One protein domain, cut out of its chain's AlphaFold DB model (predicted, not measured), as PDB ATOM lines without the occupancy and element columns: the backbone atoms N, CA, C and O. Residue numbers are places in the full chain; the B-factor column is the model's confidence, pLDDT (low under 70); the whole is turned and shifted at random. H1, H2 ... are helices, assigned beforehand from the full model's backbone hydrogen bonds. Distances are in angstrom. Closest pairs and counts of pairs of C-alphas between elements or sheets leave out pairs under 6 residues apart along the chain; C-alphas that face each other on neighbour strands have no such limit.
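AT A GLANCE: This is residues 80 to 217 of the 447 residues of the protein "PTS EIIA type-4 domain-containing protein" of Enterococcus avium (UniProt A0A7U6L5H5). Look for a compact body of helices with H7 running through its middle and H2, H4, H5 and H6 packed round it. H1 folds back along H2 as a hairpin toward one end of the body, and H3 and H4 make a second hairpin at the other. The printed part has 138 residues, with seven named helices in the order H1 to H7 and no named strand: all helix. It is compact, with a radius of gyration of the C-alphas of 14.1 A and spans of 42 by 33 by 24 A.

HOW THE PARTS SIT: Start at H2, residues 96 to 116. H1, residues 80 to 92, makes a hairpin with it at a shallow tilt of 11 degrees; the closest C-alphas, of Ile 87 and Met 103, are 5.4 A apart. The hub is H7, residues 199 to 216; its residues 208 to 212 alone touch H2, closest at the C-alphas of Gln 104 and Val 211, 6.1 A. H4, residues 149 to 161, touches H7, closest at C-alphas 151 and 212, 5.7 A. H3, residues 122 to 142, makes a hairpin with H4, closest at C-alphas 128 and 156, 5.2 A. H5, residues 170 to 179, touches H7, closest at C-alphas 173 and 207, 5.8 A. H6, residues 181 to 191, touches H7, closest at C-alphas 183 and 214, 5.9 A. Every O i to N i+4 pair is within hydrogen-bond range in H1, H5 and H6; in H2 and H3 15 of 17 are, in H4 7 of 9, in H7 12 of 14.

IN THESE COORDINATES: Find C-alpha 96 at (365.933, 294.234, 166.095); H2 runs 29.2 A from there. H3 spans 28.8 A, and H7 25.6 A, ending at C-alpha 216 (383.446, 297.725, 163.624).

THE WHOLE: The C-alphas of Gly 94 and Met 122 are farthest apart, 43.8 A. The printed part has no cut and no long link. Residues 116 to 120 have pLDDT under 70.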
ATOM      1  N   CYS A  80     375.241 275.986 175.897       79.06
ATOM      2  CA  CYS A  80     375.247 276.800 174.677       79.06
ATOM      3  C   CYS A  80     373.837 276.967 174.093       79.06
ATOM      4  O   CYS A  80     373.503 278.050 173.616       79.06
ATOM      5  N   ASP A  81     373.010 275.917 174.147       84.69
ATOM      6  CA  ASP A  81     371.667 275.916 173.553       84.69
ATOM      7  C   ASP A  81     370.751 276.973 174.188       84.69
ATOM      8  O   ASP A  81     370.018 277.645 173.466       84.69
ATOM      9  N   ASP A  82     370.841 277.199 175.501       87.50
ATOM     10  CA  ASP A  82     370.026 278.206 176.193       87.50
ATOM     11  C   ASP A  82     370.353 279.632 175.723       87.50
ATOM     12  O   ASP A  82     369.454 280.433 175.451       87.50
ATOM     13  N   HIS A  83     371.640 279.953 175.579       89.12
ATOM     14  CA  HIS A  83     372.089 281.254 175.080       89.12
ATOM     15  C   HIS A  83     371.739 281.429 173.598       89.12
ATOM     16  O   HIS A  83     371.218 282.473 173.202       89.12
ATOM     17  N   LEU A  84     371.945 280.391 172.784       90.44
ATOM     18  CA  LEU A  84     371.565 280.399 171.372       90.44
ATOM     19  C   LEU A  84     370.052 280.576 171.189       90.44
ATOM     20  O   LEU A  84     369.633 281.382 170.361       90.44
ATOM     21  N   ALA A  85     369.226 279.900 171.989       90.31
ATOM     22  CA  ALA A  85     367.773 280.033 171.941       90.31
ATOM     23  C   ALA A  85     367.311 281.458 172.281       90.31
ATOM     24  O   ALA A  85     366.426 281.992 171.609       90.31
ATOM     25  N   LYS A  86     367.935 282.111 173.273       91.06
ATOM     26  CA  LYS A  86     367.669 283.526 173.584       91.06
ATOM     27  C   LYS A  86     368.063 284.449 172.435       91.06
ATOM     28  O   LYS A  86     367.280 285.325 172.083       91.06
ATOM     29  N   ILE A  87     369.236 284.246 171.829       90.88
ATOM     30  CA  ILE A  87     369.689 285.039 170.675       90.88
ATOM     31  C   ILE A  87     368.695 284.895 169.513       90.88
ATOM     32  O   ILE A  87     368.302 285.893 168.909       90.88
ATOM     33  N   VAL A  88     368.219 283.676 169.240       91.19
ATOM     34  CA  VAL A  88     367.197 283.427 168.212       91.19
ATOM     35  C   VAL A  88     365.878 284.126 168.554       91.19
ATOM     36  O   VAL A  88     365.311 284.803 167.696       91.19
ATOM     37  N   ALA A  89     365.404 284.037 169.799       90.31
ATOM     38  CA  ALA A  89     364.187 284.726 170.227       90.31
ATOM     39  C   ALA A  89     364.295 286.253 170.050       90.31
ATOM     40  O   ALA A  89     363.414 286.863 169.450       90.31
ATOM     41  N   LEU A  90     365.410 286.853 170.475       89.00
ATOM     42  CA  LEU A  90     365.678 288.288 170.330       89.00
ATOM     43  C   LEU A  90     365.775 288.728 168.860       89.00
ATOM     44  O   LEU A  90     365.326 289.816 168.513       89.00
ATOM     45  N   SER A  91     366.291 287.864 167.978       85.25
ATOM     46  CA  SER A  91     366.388 288.148 166.537       85.25
ATOM     47  C   SER A  91     365.059 288.049 165.772       85.25
ATOM     48  O   SER A  91     364.991 288.389 164.588       85.25
ATOM     49  N   THR A  92     364.016 287.511 166.412       81.06
ATOM     50  CA  THR A  92     362.731 287.194 165.767       81.06
ATOM     51  C   THR A  92     361.541 287.927 166.372       81.06
ATOM     52  O   THR A  92     360.521 288.069 165.699       81.06
ATOM     53  N   GLN A  93     361.643 288.386 167.620       78.94
ATOM     54  CA  GLN A  93     360.543 289.005 168.354       78.94
ATOM     55  C   GLN A  93     360.824 290.484 168.618       78.94
ATOM     56  O   GLN A  93     361.672 290.799 169.439       78.94
ATOM     57  N   GLY A  94     360.051 291.384 168.010       72.81
ATOM     58  CA  GLY A  94     360.167 292.827 168.254       72.81
ATOM     59  C   GLY A  94     361.117 293.537 167.292       72.81
ATOM     60  O   GLY A  94     361.443 293.001 166.233       72.81
ATOM     61  N   ASP A  95     361.492 294.767 167.642       81.50
ATOM     62  CA  ASP A  95     362.435 295.572 166.866       81.50
ATOM     63  C   ASP A  95     363.866 295.069 167.099       81.50
ATOM     64  O   ASP A  95     364.313 294.925 168.241       81.50
ATOM     65  N   LEU A  96     364.578 294.764 166.011       81.12
ATOM     66  CA  LEU A  96     365.933 294.234 166.095       81.12
ATOM     67  C   LEU A  96     366.883 295.275 166.688       81.12
ATOM     68  O   LEU A  96     367.738 294.897 167.482       81.12
ATOM     69  N   ASP A  97     366.701 296.558 166.369       80.50
ATOM     70  CA  ASP A  97     367.584 297.627 166.839       80.50
ATOM     71  C   ASP A  97     367.519 297.779 168.369       80.50
ATOM     72  O   ASP A  97     368.540 297.984 169.029       80.50
ATOM     73  N   GLU A  98     366.335 297.590 168.963       85.31
ATOM     74  CA  GLU A  98     366.151 297.605 170.419       85.31
ATOM     75  C   GLU A  98     366.724 296.349 171.094       85.31
ATOM     76  O   GLU A  98     367.288 296.417 172.191       85.31
ATOM     77  N   ASN A  99     366.603 295.195 170.437       88.94
ATOM     78  CA  ASN A  99     367.051 293.911 170.973       88.94
ATOM     79  C   ASN A  99     368.545 293.642 170.762       88.94
ATOM     80  O   ASN A  99     369.128 292.812 171.470       88.94
ATOM     81  N   PHE A 100     369.181 294.315 169.806       87.69
ATOM     82  CA  PHE A 100     370.558 294.047 169.407       87.69
ATOM     83  C   PHE A 100     371.570 294.146 170.564       87.69
ATOM     84  O   PHE A 100     372.372 293.220 170.722       87.69
ATOM     85  N   PRO A 101     371.499 295.142 171.473       90.38
ATOM     86  CA  PRO A 101     372.388 295.197 172.637       90.38
ATOM     87  C   PRO A 101     372.223 293.996 173.582       90.38
ATOM     88  O   PRO A 101     373.195 293.509 174.168       90.38
ATOM     89  N   MET A 102     370.999 293.474 173.728       90.31
ATOM     90  CA  MET A 102     370.758 292.253 174.504       90.31
ATOM     91  C   MET A 102     371.354 291.026 173.805       90.31
ATOM     92  O   MET A 102     371.957 290.183 174.470       90.31
ATOM     93  N   MET A 103     371.257 290.947 172.474       89.75
ATOM     94  CA  MET A 103     371.880 289.874 171.689       89.75
ATOM     95  C   MET A 103     373.406 289.887 171.803       89.75
ATOM     96  O   MET A 103     374.016 288.829 171.972       89.75
ATOM     97  N   GLN A 104     374.024 291.071 171.753       90.31
ATOM     98  CA  GLN A 104     375.461 291.241 171.973       90.31
ATOM     99  C   GLN A 104     375.869 290.735 173.358       90.31
ATOM    100  O   GLN A 104     376.838 289.985 173.478       90.31
ATOM    101  N   LYS A 105     375.097 291.064 174.399       90.69
ATOM    102  CA  LYS A 105     375.353 290.591 175.764       90.69
ATOM    103  C   LYS A 105     375.265 289.067 175.888       90.69
ATOM    104  O   LYS A 105     376.161 288.452 176.459       90.69
ATOM    105  N   GLU A 106     374.223 288.445 175.337       90.69
ATOM    106  CA  GLU A 106     374.088 286.980 175.359       90.69
ATOM    107  C   GLU A 106     375.201 286.297 174.546       90.69
ATOM    108  O   GLU A 106     375.725 285.262 174.955       90.69
ATOM    109  N   THR A 107     375.635 286.914 173.442       90.62
ATOM    110  CA  THR A 107     376.775 286.445 172.641       90.62
ATOM    111  C   THR A 107     378.088 286.541 173.426       90.62
ATOM    112  O   THR A 107     378.889 285.608 173.402       90.62
ATOM    113  N   GLN A 108     378.307 287.621 174.180       88.56
ATOM    114  CA  GLN A 108     379.465 287.754 175.070       88.56
ATOM    115  C   GLN A 108     379.461 286.695 176.179       88.56
ATOM    116  O   GLN A 108     380.503 286.097 176.439       88.56
ATOM    117  N   HIS A 109     378.310 286.419 176.801       88.38
ATOM    118  CA  HIS A 109     378.194 285.352 177.799       88.38
ATOM    119  C   HIS A 109     378.523 283.977 177.204       88.38
ATOM    120  O   HIS A 109     379.317 283.235 177.781       88.38
ATOM    121  N   LEU A 110     377.988 283.661 176.021       87.88
ATOM    122  CA  LEU A 110     378.304 282.421 175.309       87.88
ATOM    123  C   LEU A 110     379.818 282.291 175.056       87.88
ATOM    124  O   LEU A 110     380.409 281.242 175.306       87.88
ATOM    125  N   LEU A 111     380.463 283.363 174.593       86.81
ATOM    126  CA  LEU A 111     381.901 283.373 174.318       86.81
ATOM    127  C   LEU A 111     382.737 283.222 175.602       86.81
ATOM    128  O   LEU A 111     383.748 282.521 175.586       86.81
ATOM    129  N   GLN A 112     382.298 283.797 176.726       84.06
ATOM    130  CA  GLN A 112     382.928 283.593 178.037       84.06
ATOM    131  C   GLN A 112     382.804 282.143 178.526       84.06
ATOM    132  O   GLN A 112     383.767 281.605 179.070       84.06
ATOM    133  N   LEU A 113     381.659 281.488 178.309       82.62
ATOM    134  CA  LEU A 113     381.469 280.073 178.653       82.62
ATOM    135  C   LEU A 113     382.396 279.152 177.851       82.62
ATOM    136  O   LEU A 113     382.908 278.164 178.384       82.62
ATOM    137  N   ILE A 114     382.630 279.485 176.579       79.56
ATOM    138  CA  ILE A 114     383.593 278.777 175.728       79.56
ATOM    139  C   ILE A 114     385.019 278.973 176.264       79.56
ATOM    140  O   ILE A 114     385.794 278.018 176.307       79.56
ATOM    141  N   ASP A 115     385.355 280.185 176.712       74.94
ATOM    142  CA  ASP A 115     386.696 280.522 177.189       74.94
ATOM    143  C   ASP A 115     387.046 279.851 178.531       74.94
ATOM    144  O   ASP A 115     388.089 279.207 178.656       74.94
ATOM    145  N   GLN A 116     386.137 279.906 179.513       67.62
ATOM    146  CA  GLN A 116     386.357 279.415 180.885       67.62
ATOM    147  C   GLN A 116     386.642 277.909 180.991       67.62
ATOM    148  O   GLN A 116     387.187 277.455 181.995       67.62
ATOM    149  N   ASN A 117     386.296 277.125 179.969       56.75
ATOM    150  CA  ASN A 117     386.321 275.664 180.023       56.75
ATOM    151  C   ASN A 117     387.460 275.027 179.214       56.75
ATOM    152  O   ASN A 117     387.377 273.844 178.873       56.75
ATOM    153  N   SER A 118     388.517 275.778 178.874       56.69
ATOM    154  CA  SER A 118     389.468 275.320 177.859       56.69
ATOM    155  C   SER A 118     390.959 275.422 178.198       56.69
ATOM    156  O   SER A 118     391.599 276.461 178.068       56.69
ATOM    157  N   PHE A 119     391.572 274.270 178.484       64.69
ATOM    158  CA  PHE A 119     393.000 274.097 178.220       64.69
ATOM    159  C   PHE A 119     393.208 273.937 176.710       64.69
ATOM    160  O   PHE A 119     392.645 273.036 176.086       64.69
ATOM    161  N   LEU A 120     394.012 274.818 176.110       68.31
ATOM    162  CA  LEU A 120     394.290 274.799 174.673       68.31
ATOM    163  C   LEU A 120     395.459 273.863 174.349       68.31
ATOM    164  O   LEU A 120     396.611 274.155 174.677       68.31
ATOM    165  N   SER A 121     395.181 272.785 173.619       74.75
ATOM    166  CA  SER A 121     396.224 271.945 173.014       74.75
ATOM    167  C   SER A 121     397.047 272.716 171.970       74.75
ATOM    168  O   SER A 121     396.599 273.717 171.403       74.75
ATOM    169  N   MET A 122     398.249 272.229 171.638       71.25
ATOM    170  CA  MET A 122     399.103 272.851 170.612       71.25
ATOM    171  C   MET A 122     398.391 273.000 169.255       71.25
ATOM    172  O   MET A 122     398.511 274.036 168.600       71.25
ATOM    173  N   ARG A 123     397.598 271.998 168.852       75.88
ATOM    174  CA  ARG A 123     396.783 272.054 167.627       75.88
ATOM    175  C   ARG A 123     395.791 273.216 167.666       75.88
ATOM    176  O   ARG A 123     395.646 273.936 166.685       75.88
ATOM    177  N   GLN A 124     395.113 273.392 168.793       81.25
ATOM    178  CA  GLN A 124     394.119 274.443 168.989       81.25
ATOM    179  C   GLN A 124     394.760 275.834 168.973       81.25
ATOM    180  O   GLN A 124     394.255 276.729 168.300       81.25
ATOM    181  N   LYS A 125     395.929 275.993 169.606       79.56
ATOM    182  CA  LYS A 125     396.726 277.229 169.524       79.56
ATOM    183  C   LYS A 125     397.111 277.565 168.075       79.56
ATOM    184  O   LYS A 125     397.014 278.721 167.667       79.56
ATOM    185  N   LEU A 126     397.497 276.565 167.275       75.62
ATOM    186  CA  LEU A 126     397.810 276.759 165.855       75.62
ATOM    187  C   LEU A 126     396.577 277.184 165.043       75.62
ATOM    188  O   LEU A 126     396.673 278.104 164.237       75.62
ATOM    189  N   LEU A 127     395.423 276.549 165.272       82.88
ATOM    190  CA  LEU A 127     394.167 276.900 164.600       82.88
ATOM    191  C   LEU A 127     393.707 278.320 164.941       82.88
ATOM    192  O   LEU A 127     393.298 279.051 164.043       82.88
ATOM    193  N   ILE A 128     393.834 278.730 166.206       85.94
ATOM    194  CA  ILE A 128     393.580 280.110 166.641       85.94
ATOM    195  C   ILE A 128     394.480 281.082 165.879       85.94
ATOM    196  O   ILE A 128     393.998 282.083 165.353       85.94
ATOM    197  N   LYS A 129     395.780 280.779 165.775       84.44
ATOM    198  CA  LYS A 129     396.721 281.618 165.030       84.44
ATOM    199  C   LYS A 129     396.341 281.720 163.551       84.44
ATOM    200  O   LYS A 129     396.264 282.824 163.033       84.44
ATOM    201  N   MET A 130     396.031 280.595 162.903       89.12
ATOM    202  CA  MET A 130     395.579 280.582 161.506       89.12
ATOM    203  C   MET A 130     394.314 281.420 161.304       89.12
ATOM    204  O   MET A 130     394.254 282.216 160.374       89.12
ATOM    205  N   TYR A 131     393.321 281.270 162.185       91.56
ATOM    206  CA  TYR A 131     392.085 282.048 162.134       91.56
ATOM    207  C   TYR A 131     392.370 283.553 162.205       91.56
ATOM    208  O   TYR A 131     391.832 284.323 161.413       91.56
ATOM    209  N   ARG A 132     393.253 283.972 163.120       90.75
ATOM    210  CA  ARG A 132     393.640 285.381 163.287       90.75
ATOM    211  C   ARG A 132     394.447 285.915 162.114       90.75
ATOM    212  O   ARG A 132     394.203 287.038 161.695       90.75
ATOM    213  N   ASP A 133     395.357 285.123 161.558       87.94
ATOM    214  CA  ASP A 133     396.133 285.519 160.380       87.94
ATOM    215  C   ASP A 133     395.208 285.709 159.158       87.94
ATOM    216  O   ASP A 133     395.340 286.692 158.416       87.94
ATOM    217  N   SER A 134     394.213 284.828 158.988       92.25
ATOM    218  CA  SER A 134     393.151 284.993 157.988       92.25
ATOM    219  C   SER A 134     392.293 286.229 158.265       92.25
ATOM    220  O   SER A 134     391.981 286.977 157.341       92.25
ATOM    221  N   TRP A 135     391.942 286.491 159.528       95.50
ATOM    222  CA  TRP A 135     391.153 287.664 159.915       95.50
ATOM    223  C   TRP A 135     391.902 288.960 159.601       95.50
ATOM    224  O   TRP A 135     391.361 289.856 158.957       95.50
ATOM    225  N   MET A 136     393.176 289.027 159.990       94.06
ATOM    226  CA  MET A 136     394.050 290.164 159.732       94.06
ATOM    227  C   MET A 136     394.174 290.434 158.230       94.06
ATOM    228  O   MET A 136     394.109 291.576 157.783       94.06
ATOM    229  N   THR A 137     394.359 289.387 157.427       94.19
ATOM    230  CA  THR A 137     394.558 289.539 155.980       94.19
ATOM    231  C   THR A 137     393.266 289.956 155.274       94.19
ATOM    232  O   THR A 137     393.286 290.864 154.441       94.19
ATOM    233  N   THR A 138     392.140 289.345 155.636       95.00
ATOM    234  CA  THR A 138     390.856 289.577 154.970       95.00
ATOM    235  C   THR A 138     390.133 290.802 155.532       95.00
ATOM    236  O   THR A 138     389.864 291.748 154.799       95.00
ATOM    237  N   LEU A 139     389.816 290.828 156.824       97.31
ATOM    238  CA  LEU A 139     388.965 291.871 157.401       97.31
ATOM    239  C   LEU A 139     389.749 293.141 157.749       97.31
ATOM    240  O   LEU A 139     389.331 294.234 157.370       97.31
ATOM    241  N   GLU A 140     390.906 293.024 158.408       95.25
ATOM    242  CA  GLU A 140     391.667 294.212 158.828       95.25
ATOM    243  C   GLU A 140     392.402 294.884 157.665       95.25
ATOM    244  O   GLU A 140     392.368 296.109 157.534       95.25
ATOM    245  N   LYS A 141     393.077 294.095 156.820       94.62
ATOM    246  CA  LYS A 141     393.838 294.617 155.680       94.62
ATOM    247  C   LYS A 141     392.946 294.874 154.475       94.62
ATOM    248  O   LYS A 141     392.750 296.032 154.129       94.62
ATOM    249  N   LYS A 142     392.385 293.837 153.847       96.31
ATOM    250  CA  LYS A 142     391.627 294.000 152.594       96.31
ATOM    251  C   LYS A 142     390.367 294.869 152.763       96.31
ATOM    252  O   LYS A 142     390.112 295.746 151.936       96.31
ATOM    253  N   TYR A 143     389.593 294.663 153.831       97.25
ATOM    254  CA  TYR A 143     388.353 295.416 154.086       97.25
ATOM    255  C   TYR A 143     388.509 296.610 155.041       97.25
ATOM    256  O   TYR A 143     387.532 297.309 155.298       97.25
ATOM    257  N   GLY A 144     389.722 296.894 155.524       95.88
ATOM    258  CA  GLY A 144     390.020 298.116 156.277       95.88
ATOM    259  C   GLY A 144     389.517 298.152 157.723       95.88
ATOM    260  O   GLY A 144     389.572 299.209 158.350       95.88
ATOM    261  N   LEU A 145     389.060 297.029 158.289       96.88
ATOM    262  CA  LEU A 145     388.547 296.949 159.663       96.88
ATOM    263  C   LEU A 145     389.681 296.855 160.695       96.88
ATOM    264  O   LEU A 145     389.739 295.919 161.492       96.88
ATOM    265  N   THR A 146     390.607 297.815 160.689       92.75
ATOM    266  CA  THR A 146     391.886 297.762 161.431       92.75
ATOM    267  C   THR A 146     391.749 297.638 162.951       92.75
ATOM    268  O   THR A 146     392.709 297.288 163.631       92.75
ATOM    269  N   LYS A 147     390.562 297.918 163.501       93.19
ATOM    270  CA  LYS A 147     390.264 297.833 164.939       93.19
ATOM    271  C   LYS A 147     389.550 296.542 165.350       93.19
ATOM    272  O   LYS A 147     389.301 296.370 166.535       93.19
ATOM    273  N   SER A 148     389.239 295.648 164.410       95.69
ATOM    274  CA  SER A 148     388.424 294.443 164.647       95.69
ATOM    275  C   SER A 148     389.167 293.267 165.302       95.69
ATOM    276  O   SER A 148     388.556 292.235 165.578       95.69
ATOM    277  N   GLY A 149     390.457 293.413 165.617       90.75
ATOM    278  CA  GLY A 149     391.271 292.383 166.276       90.75
ATOM    279  C   GLY A 149     390.677 291.778 167.564       90.75
ATOM    280  O   GLY A 149     390.781 290.563 167.741       90.75
ATOM    281  N   PRO A 150     390.000 292.540 168.449       90.38
ATOM    282  CA  PRO A 150     389.322 291.960 169.608       90.38
ATOM    283  C   PRO A 150     388.194 290.993 169.229       90.38
ATOM    284  O   PRO A 150     388.033 289.969 169.887       90.38
ATOM    285  N   ALA A 151     387.444 291.261 168.152       92.50
ATOM    286  CA  ALA A 151     386.447 290.312 167.660       92.50
ATOM    287  C   ALA A 151     387.129 289.013 167.207       92.50
ATOM    288  O   ALA A 151     386.695 287.939 167.612       92.50
ATOM    289  N   ALA A 152     388.249 289.112 166.481       92.25
ATOM    290  CA  ALA A 152     389.046 287.960 166.052       92.25
ATOM    291  C   ALA A 152     389.563 287.112 167.226       92.25
ATOM    292  O   ALA A 152     389.532 285.882 167.167       92.25
ATOM    293  N   GLU A 153     390.046 287.754 168.297       86.19
ATOM    294  CA  GLU A 153     390.506 287.076 169.517       86.19
ATOM    295  C   GLU A 153     389.400 286.178 170.072       86.19
ATOM    296  O   GLU A 153     389.623 284.988 170.309       86.19
ATOM    297  N   ILE A 154     388.198 286.733 170.216       86.94
ATOM    298  CA  ILE A 154     387.089 286.063 170.884       86.94
ATOM    299  C   ILE A 154     386.477 284.982 169.974       86.94
ATOM    300  O   ILE A 154     386.292 283.839 170.401       86.94
ATOM    301  N   THR A 155     386.223 285.286 168.700       92.31
ATOM    302  CA  THR A 155     385.626 284.327 167.751       92.31
ATOM    303  C   THR A 155     386.584 283.195 167.368       92.31
ATOM    304  O   THR A 155     386.129 282.078 167.109       92.31
ATOM    305  N   SER A 156     387.906 283.412 167.422       90.25
ATOM    306  CA  SER A 156     388.904 282.354 167.179       90.25
ATOM    307  C   SER A 156     388.811 281.198 168.179       90.25
ATOM    308  O   SER A 156     389.095 280.050 167.828       90.25
ATOM    309  N   ARG A 157     388.369 281.472 169.413       86.81
ATOM    310  CA  ARG A 157     388.136 280.432 170.425       86.81
ATOM    311  C   ARG A 157     386.906 279.608 170.071       86.81
ATOM    312  O   ARG A 157     386.981 278.382 170.043       86.81
ATOM    313  N   ALA A 158     385.814 280.265 169.690       88.38
ATOM    314  CA  ALA A 158     384.605 279.588 169.224       88.38
ATOM    315  C   ALA A 158     384.863 278.693 167.996       88.38
ATOM    316  O   ALA A 158     384.341 277.581 167.933       88.38
ATOM    317  N   TYR A 159     385.731 279.128 167.075       89.31
ATOM    318  CA  TYR A 159     386.174 278.341 165.914       89.31
ATOM    319  C   TYR A 159     386.893 277.038 166.285       89.31
ATOM    320  O   TYR A 159     386.830 276.058 165.550       89.31
ATOM    321  N   VAL A 160     387.577 277.008 167.424       85.62
ATOM    322  CA  VAL A 160     388.299 275.819 167.868       85.62
ATOM    323  C   VAL A 160     387.414 274.832 168.626       85.62
ATOM    324  O   VAL A 160     387.643 273.625 168.533       85.62
ATOM    325  N   PHE A 161     386.447 275.330 169.396       81.25
ATOM    326  CA  PHE A 161     385.607 274.481 170.239       81.25
ATOM    327  C   PHE A 161     384.357 273.965 169.534       81.25
ATOM    328  O   PHE A 161     383.953 272.855 169.856       81.25
ATOM    329  N   LEU A 162     383.797 274.729 168.583       82.12
ATOM    330  CA  LEU A 162     382.644 274.371 167.739       82.12
ATOM    331  C   LEU A 162     381.629 273.451 168.448       82.12
ATOM    332  O   LEU A 162     381.616 272.238 168.218       82.12
ATOM    333  N   PRO A 163     380.789 274.004 169.342       80.56
ATOM    334  CA  PRO A 163     379.862 273.198 170.116       80.56
ATOM    335  C   PRO A 163     378.813 272.543 169.214       80.56
ATOM    336  O   PRO A 163     378.345 273.127 168.237       80.56
ATOM    337  N   THR A 164     378.386 271.339 169.585       81.06
ATOM    338  CA  THR A 164     377.154 270.756 169.049       81.06
ATOM    339  C   THR A 164     375.958 271.444 169.696       81.06
ATOM    340  O   THR A 164     375.890 271.485 170.925       81.06
ATOM    341  N   TYR A 165     375.023 271.935 168.888       85.81
ATOM    342  CA  TYR A 165     373.836 272.656 169.346       85.81
ATOM    343  C   TYR A 165     372.571 272.117 168.658       85.81
ATOM    344  O   TYR A 165     372.630 271.630 167.526       85.81
ATOM    345  N   GLY A 166     371.435 272.167 169.356       83.81
ATOM    346  CA  GLY A 166     370.130 271.706 168.866       83.81
ATOM    347  C   GLY A 166     369.226 272.814 168.313       83.81
ATOM    348  O   GLY A 166     368.170 272.521 167.752       83.81
ATOM    349  N   VAL A 167     369.618 274.078 168.484       87.75
ATOM    350  CA  VAL A 167     368.832 275.261 168.094       87.75
ATOM    351  C   VAL A 167     368.986 275.577 166.601       87.75
ATOM    352  O   VAL A 167     370.099 275.633 166.090       87.75
ATOM    353  N   ASP A 168     367.889 275.856 165.892       89.69
ATOM    354  CA  ASP A 168     367.965 276.333 164.505       89.69
ATOM    355  C   ASP A 168     368.377 277.815 164.443       89.69
ATOM    356  O   ASP A 168     367.644 278.707 164.874       89.69
ATOM    357  N   LEU A 169     369.558 278.079 163.880       92.25
ATOM    358  CA  LEU A 169     370.126 279.422 163.740       92.25
ATOM    359  C   LEU A 169     369.804 280.076 162.388       92.25
ATOM    360  O   LEU A 169     370.200 281.222 162.158       92.25
ATOM    361  N   ALA A 170     369.124 279.380 161.472       90.50
ATOM    362  CA  ALA A 170     368.885 279.875 160.117       90.50
ATOM    363  C   ALA A 170     368.061 281.169 160.118       90.50
ATOM    364  O   ALA A 170     368.387 282.120 159.403       90.50
ATOM    365  N   GLN A 171     367.020 281.231 160.953       88.00
ATOM    366  CA  GLN A 171     366.165 282.411 161.046       88.00
ATOM    367  C   GLN A 171     366.917 283.614 161.627       88.00
ATOM    368  O   GLN A 171     366.847 284.696 161.051       88.00
ATOM    369  N   ALA A 172     367.696 283.415 162.695       90.19
ATOM    370  CA  ALA A 172     368.485 284.481 163.311       90.19
ATOM    371  C   ALA A 172     369.540 285.046 162.354       90.19
ATOM    372  O   ALA A 172     369.620 286.258 162.161       90.19
ATOM    373  N   ASN A 173     370.293 284.166 161.686       92.94
ATOM    374  CA  ASN A 173     371.265 284.568 160.670       92.94
ATOM    375  C   ASN A 173     370.605 285.349 159.527       92.94
ATOM    376  O   ASN A 173     371.184 286.316 159.033       92.94
ATOM    377  N   ARG A 174     369.392 284.960 159.112       91.50
ATOM    378  CA  ARG A 174     368.641 285.669 158.071       91.50
ATOM    379  C   ARG A 174     368.189 287.053 158.531       91.50
ATOM    380  O   ARG A 174     368.417 288.005 157.793       91.50
ATOM    381  N   SER A 175     367.583 287.171 159.715       90.44
ATOM    382  CA  SER A 175     367.161 288.464 160.275       90.44
ATOM    383  C   SER A 175     368.345 289.424 160.407       90.44
ATOM    384  O   SER A 175     368.287 290.548 159.916       90.44
ATOM    385  N   LEU A 176     369.456 288.949 160.980       91.19
ATOM    386  CA  LEU A 176     370.680 289.737 161.124       91.19
ATOM    387  C   LEU A 176     371.273 290.139 159.774       91.19
ATOM    388  O   LEU A 176     371.718 291.267 159.627       91.19
ATOM    389  N   SER A 177     371.240 289.259 158.769       91.94
ATOM    390  CA  SER A 177     371.775 289.592 157.439       91.94
ATOM    391  C   SER A 177     370.947 290.643 156.698       91.94
ATOM    392  O   SER A 177     371.475 291.316 155.820       91.94
ATOM    393  N   ILE A 178     369.658 290.777 157.026       89.56
ATOM    394  CA  ILE A 178     368.801 291.833 156.477       89.56
ATOM    395  C   ILE A 178     369.113 293.173 157.152       89.56
ATOM    396  O   ILE A 178     369.190 294.184 156.464       89.56
ATOM    397  N   SER A 179     369.308 293.175 158.473       89.38
ATOM    398  CA  SER A 179     369.549 294.404 159.238       89.38
ATOM    399  C   SER A 179     370.990 294.909 159.177       89.38
ATOM    400  O   SER A 179     371.218 296.108 159.259       89.38
ATOM    401  N   LEU A 180     371.957 293.999 159.039       92.38
ATOM    402  CA  LEU A 180     373.395 294.281 159.000       92.38
ATOM    403  C   LEU A 180     373.993 293.754 157.686       92.38
ATOM    404  O   LEU A 180     374.787 292.804 157.688       92.38
ATOM    405  N   PRO A 181     373.566 294.285 156.528       92.12
ATOM    406  CA  PRO A 181     373.909 293.711 155.235       92.12
ATOM    407  C   PRO A 181     375.406 293.795 154.924       92.12
ATOM    408  O   PRO A 181     375.952 292.873 154.310       92.12
ATOM    409  N   ARG A 182     376.100 294.861 155.350       93.62
ATOM    410  CA  ARG A 182     377.541 295.010 155.093       93.62
ATOM    411  C   ARG A 182     378.331 294.053 155.974       93.62
ATOM    412  O   ARG A 182     379.205 293.346 155.473       93.62
ATOM    413  N   THR A 183     377.974 293.950 157.249       95.62
ATOM    414  CA  THR A 183     378.574 292.993 158.188       95.62
ATOM    415  C   THR A 183     378.343 291.555 157.726       95.62
ATOM    416  O   THR A 183     379.264 290.741 157.771       95.62
ATOM    417  N   ALA A 184     377.151 291.239 157.216       95.19
ATOM    418  CA  ALA A 184     376.835 289.919 156.680       95.19
ATOM    419  C   ALA A 184     377.680 289.559 155.464       95.19
ATOM    420  O   ALA A 184     378.239 288.461 155.419       95.19
ATOM    421  N   TYR A 185     377.836 290.494 154.528       94.31
ATOM    422  CA  TYR A 185     378.712 290.305 153.380       94.31
ATOM    423  C   TYR A 185     380.155 290.014 153.822       94.31
ATOM    424  O   TYR A 185     380.753 289.031 153.384       94.31
ATOM    425  N   LEU A 186     380.703 290.810 154.742       95.62
ATOM    426  CA  LEU A 186     382.066 290.622 155.251       95.62
ATOM    427  C   LEU A 186     382.229 289.311 156.030       95.62
ATOM    428  O   LEU A 186     383.241 288.624 155.874       95.62
ATOM    429  N   SER A 187     381.222 288.927 156.817       96.06
ATOM    430  CA  SER A 187     381.203 287.646 157.525       96.06
ATOM    431  C   SER A 187     381.254 286.470 156.554       96.06
ATOM    432  O   SER A 187     382.007 285.531 156.801       96.06
ATOM    433  N   GLU A 188     380.484 286.493 155.462       94.00
ATOM    434  CA  GLU A 188     380.525 285.435 154.444       94.00
ATOM    435  C   GLU A 188     381.899 285.372 153.770       94.00
ATOM    436  O   GLU A 188     382.491 284.298 153.675       94.00
ATOM    437  N   ARG A 189     382.471 286.526 153.403       94.25
ATOM    438  CA  ARG A 189     383.807 286.594 152.787       94.25
ATOM    439  C   ARG A 189     384.913 286.061 153.675       94.25
ATOM    440  O   ARG A 189     385.842 285.419 153.186       94.25
ATOM    441  N   PHE A 190     384.825 286.315 154.973       96.31
ATOM    442  CA  PHE A 190     385.773 285.755 155.916       96.31
ATOM    443  C   PHE A 190     385.579 284.242 156.094       96.31
ATOM    444  O   PHE A 190     386.563 283.503 156.081       96.31
ATOM    445  N   LEU A 191     384.336 283.760 156.195       94.56
ATOM    446  CA  LEU A 191     384.048 282.325 156.303       94.56
ATOM    447  C   LEU A 191     384.521 281.536 155.071       94.56
ATOM    448  O   LEU A 191     385.008 280.420 155.233       94.56
ATOM    449  N   ASP A 192     384.455 282.121 153.874       91.44
ATOM    450  CA  ASP A 192     384.975 281.522 152.634       91.44
ATOM    451  C   ASP A 192     386.507 281.331 152.655       91.44
ATOM    452  O   ASP A 192     387.040 280.499 151.922       91.44
ATOM    453  N   CYS A 193     387.225 282.083 153.501       90.12
ATOM    454  CA  CYS A 193     388.676 281.962 153.679       90.12
ATOM    455  C   CYS A 193     389.070 280.853 154.668       90.12
ATOM    456  O   CYS A 193     390.256 280.531 154.794       90.12
ATOM    457  N   LEU A 194     388.110 280.309 155.420       89.06
ATOM    458  CA  LEU A 194     388.368 279.262 156.400       89.06
ATOM    459  C   LEU A 194     388.344 277.866 155.752       89.06
ATOM    460  O   LEU A 194     387.715 277.663 154.711       89.06
ATOM    461  N   PRO A 195     389.012 276.871 156.368       85.88
ATOM    462  CA  PRO A 195     388.878 275.471 155.978       85.88
ATOM    463  C   PRO A 195     387.417 275.012 155.922       85.88
ATOM    464  O   PRO A 195     386.538 275.608 156.540       85.88
ATOM    465  N   ALA A 196     387.158 273.916 155.205       85.06
ATOM    466  CA  ALA A 196     385.808 273.383 155.056       85.06
ATOM    467  C   ALA A 196     385.154 273.094 156.422       85.06
ATOM    468  O   ALA A 196     385.653 272.289 157.205       85.06
ATOM    469  N   LEU A 197     384.019 273.752 156.655       88.00
ATOM    470  CA  LEU A 197     383.156 273.627 157.828       88.00
ATOM    471  C   LEU A 197     381.825 272.993 157.406       88.00
ATOM    472  O   LEU A 197     381.353 273.232 156.288       88.00
ATOM    473  N   SER A 198     381.205 272.222 158.296       90.38
ATOM    474  CA  SER A 198     379.822 271.763 158.130       90.38
ATOM    475  C   SER A 198     378.836 272.936 158.166       90.38
ATOM    476  O   SER A 198     379.141 274.008 158.691       90.38
ATOM    477  N   ASP A 199     377.628 272.743 157.634       90.12
ATOM    478  CA  ASP A 199     376.614 273.805 157.583       90.12
ATOM    479  C   ASP A 199     376.219 274.315 158.979       90.12
ATOM    480  O   ASP A 199     375.982 275.514 159.154       90.12
ATOM    481  N   SER A 200     376.214 273.440 159.991       89.50
ATOM    482  CA  SER A 200     375.991 273.834 161.386       89.50
ATOM    483  C   SER A 200     377.153 274.661 161.936       89.50
ATOM    484  O   SER A 200     376.946 275.735 162.494       89.50
ATOM    485  N   GLU A 201     378.399 274.235 161.724       90.75
ATOM    486  CA  GLU A 201     379.568 274.992 162.194       90.75
ATOM    487  C   GLU A 201     379.644 276.376 161.529       90.75
ATOM    488  O   GLU A 201     379.886 277.377 162.206       90.75
ATOM    489  N   LYS A 202     379.355 276.457 160.221       92.69
ATOM    490  CA  LYS A 202     379.250 277.730 159.494       92.69
ATOM    491  C   LYS A 202     378.149 278.616 160.059       92.69
ATOM    492  O   LYS A 202     378.386 279.801 160.267       92.69
ATOM    493  N   SER A 203     376.963 278.063 160.311       93.50
ATOM    494  CA  SER A 203     375.817 278.825 160.825       93.50
ATOM    495  C   SER A 203     376.079 279.390 162.220       93.50
ATOM    496  O   SER A 203     375.719 280.536 162.492       93.50
ATOM    497  N   PHE A 204     376.737 278.614 163.082       93.44
ATOM    498  CA  PHE A 204     377.154 279.055 164.408       93.44
ATOM    499  C   PHE A 204     378.200 280.166 164.338       93.44
ATOM    500  O   PHE A 204     378.009 281.233 164.919       93.44
ATOM    501  N   LEU A 205     379.282 279.964 163.580       94.25
ATOM    502  CA  LEU A 205     380.330 280.979 163.455       94.25
ATOM    503  C   LEU A 205     379.825 282.255 162.795       94.25
ATOM    504  O   LEU A 205     380.174 283.338 163.250       94.25
ATOM    505  N   ARG A 206     378.982 282.136 161.766       95.31
ATOM    506  CA  ARG A 206     378.343 283.279 161.108       95.31
ATOM    507  C   ARG A 206     377.584 284.138 162.111       95.31
ATOM    508  O   ARG A 206     377.778 285.345 162.111       95.31
ATOM    509  N   LEU A 207     376.782 283.527 162.983       94.88
ATOM    510  CA  LEU A 207     376.025 284.251 164.003       94.88
ATOM    511  C   LEU A 207     376.958 285.041 164.931       94.88
ATOM    512  O   LEU A 207     376.751 286.231 165.154       94.88
ATOM    513  N   LEU A 208     378.010 284.392 165.436       94.06
ATOM    514  CA  LEU A 208     378.963 285.033 166.345       94.06
ATOM    515  C   LEU A 208     379.737 286.160 165.665       94.06
ATOM    516  O   LEU A 208     379.901 287.230 166.249       94.06
ATOM    517  N   ILE A 209     380.201 285.933 164.437       95.75
ATOM    518  CA  ILE A 209     380.941 286.932 163.665       95.75
ATOM    519  C   ILE A 209     380.027 288.110 163.336       95.75
ATOM    520  O   ILE A 209     380.434 289.235 163.567       95.75
ATOM    521  N   LEU A 210     378.789 287.886 162.891       95.12
ATOM    522  CA  LEU A 210     377.816 288.953 162.631       95.12
ATOM    523  C   LEU A 210     377.642 289.880 163.835       95.12
ATOM    524  O   LEU A 210     377.778 291.094 163.715       95.12
ATOM    525  N   VAL A 211     377.369 289.302 165.006       94.00
ATOM    526  CA  VAL A 211     377.104 290.087 166.215       94.00
ATOM    527  C   VAL A 211     378.368 290.809 166.690       94.00
ATOM    528  O   VAL A 211     378.304 291.989 167.013       94.00
ATOM    529  N   THR A 212     379.524 290.143 166.693       94.44
ATOM    530  CA  THR A 212     380.783 290.732 167.197       94.44
ATOM    531  C   THR A 212     381.458 291.699 166.225       94.44
ATOM    532  O   THR A 212     382.158 292.607 166.663       94.44
ATOM    533  N   LEU A 213     381.272 291.520 164.916       95.69
ATOM    534  CA  LEU A 213     381.865 292.366 163.879       95.69
ATOM    535  C   LEU A 213     381.074 293.662 163.663       95.69
ATOM    536  O   LEU A 213     381.658 294.648 163.216       95.69
ATOM    537  N   SER A 214     379.781 293.663 163.999       94.38
ATOM    538  CA  SER A 214     378.871 294.802 163.811       94.38
ATOM    539  C   SER A 214     379.397 296.120 164.393       94.38
ATOM    540  O   SER A 214     379.301 297.148 163.735       94.38
ATOM    541  N   ASP A 215     380.057 296.090 165.557       92.88
ATOM    542  CA  ASP A 215     380.615 297.284 166.214       92.88
ATOM    543  C   ASP A 215     381.744 297.962 165.410       92.88
ATOM    544  O   ASP A 215     382.131 299.098 165.692       92.88
ATOM    545  N   TYR A 216     382.312 297.260 164.427       95.31
ATOM    546  CA  TYR A 216     383.446 297.725 163.624       95.31
ATOM    547  C   TYR A 216     383.053 298.099 162.194       95.31
ATOM    548  O   TYR A 216     383.844 298.736 161.493       95.31
ATOM    549  N   VAL A 217     381.864 297.700 161.742       96.25
ATOM    550  CA  VAL A 217     381.374 297.936 160.382       96.25
ATOM    551  C   VAL A 217     380.354 299.057 160.428       96.25
ATOM    552  O   VAL A 217     379.386 299.004 161.176       96.25
TER     553      VAL A 217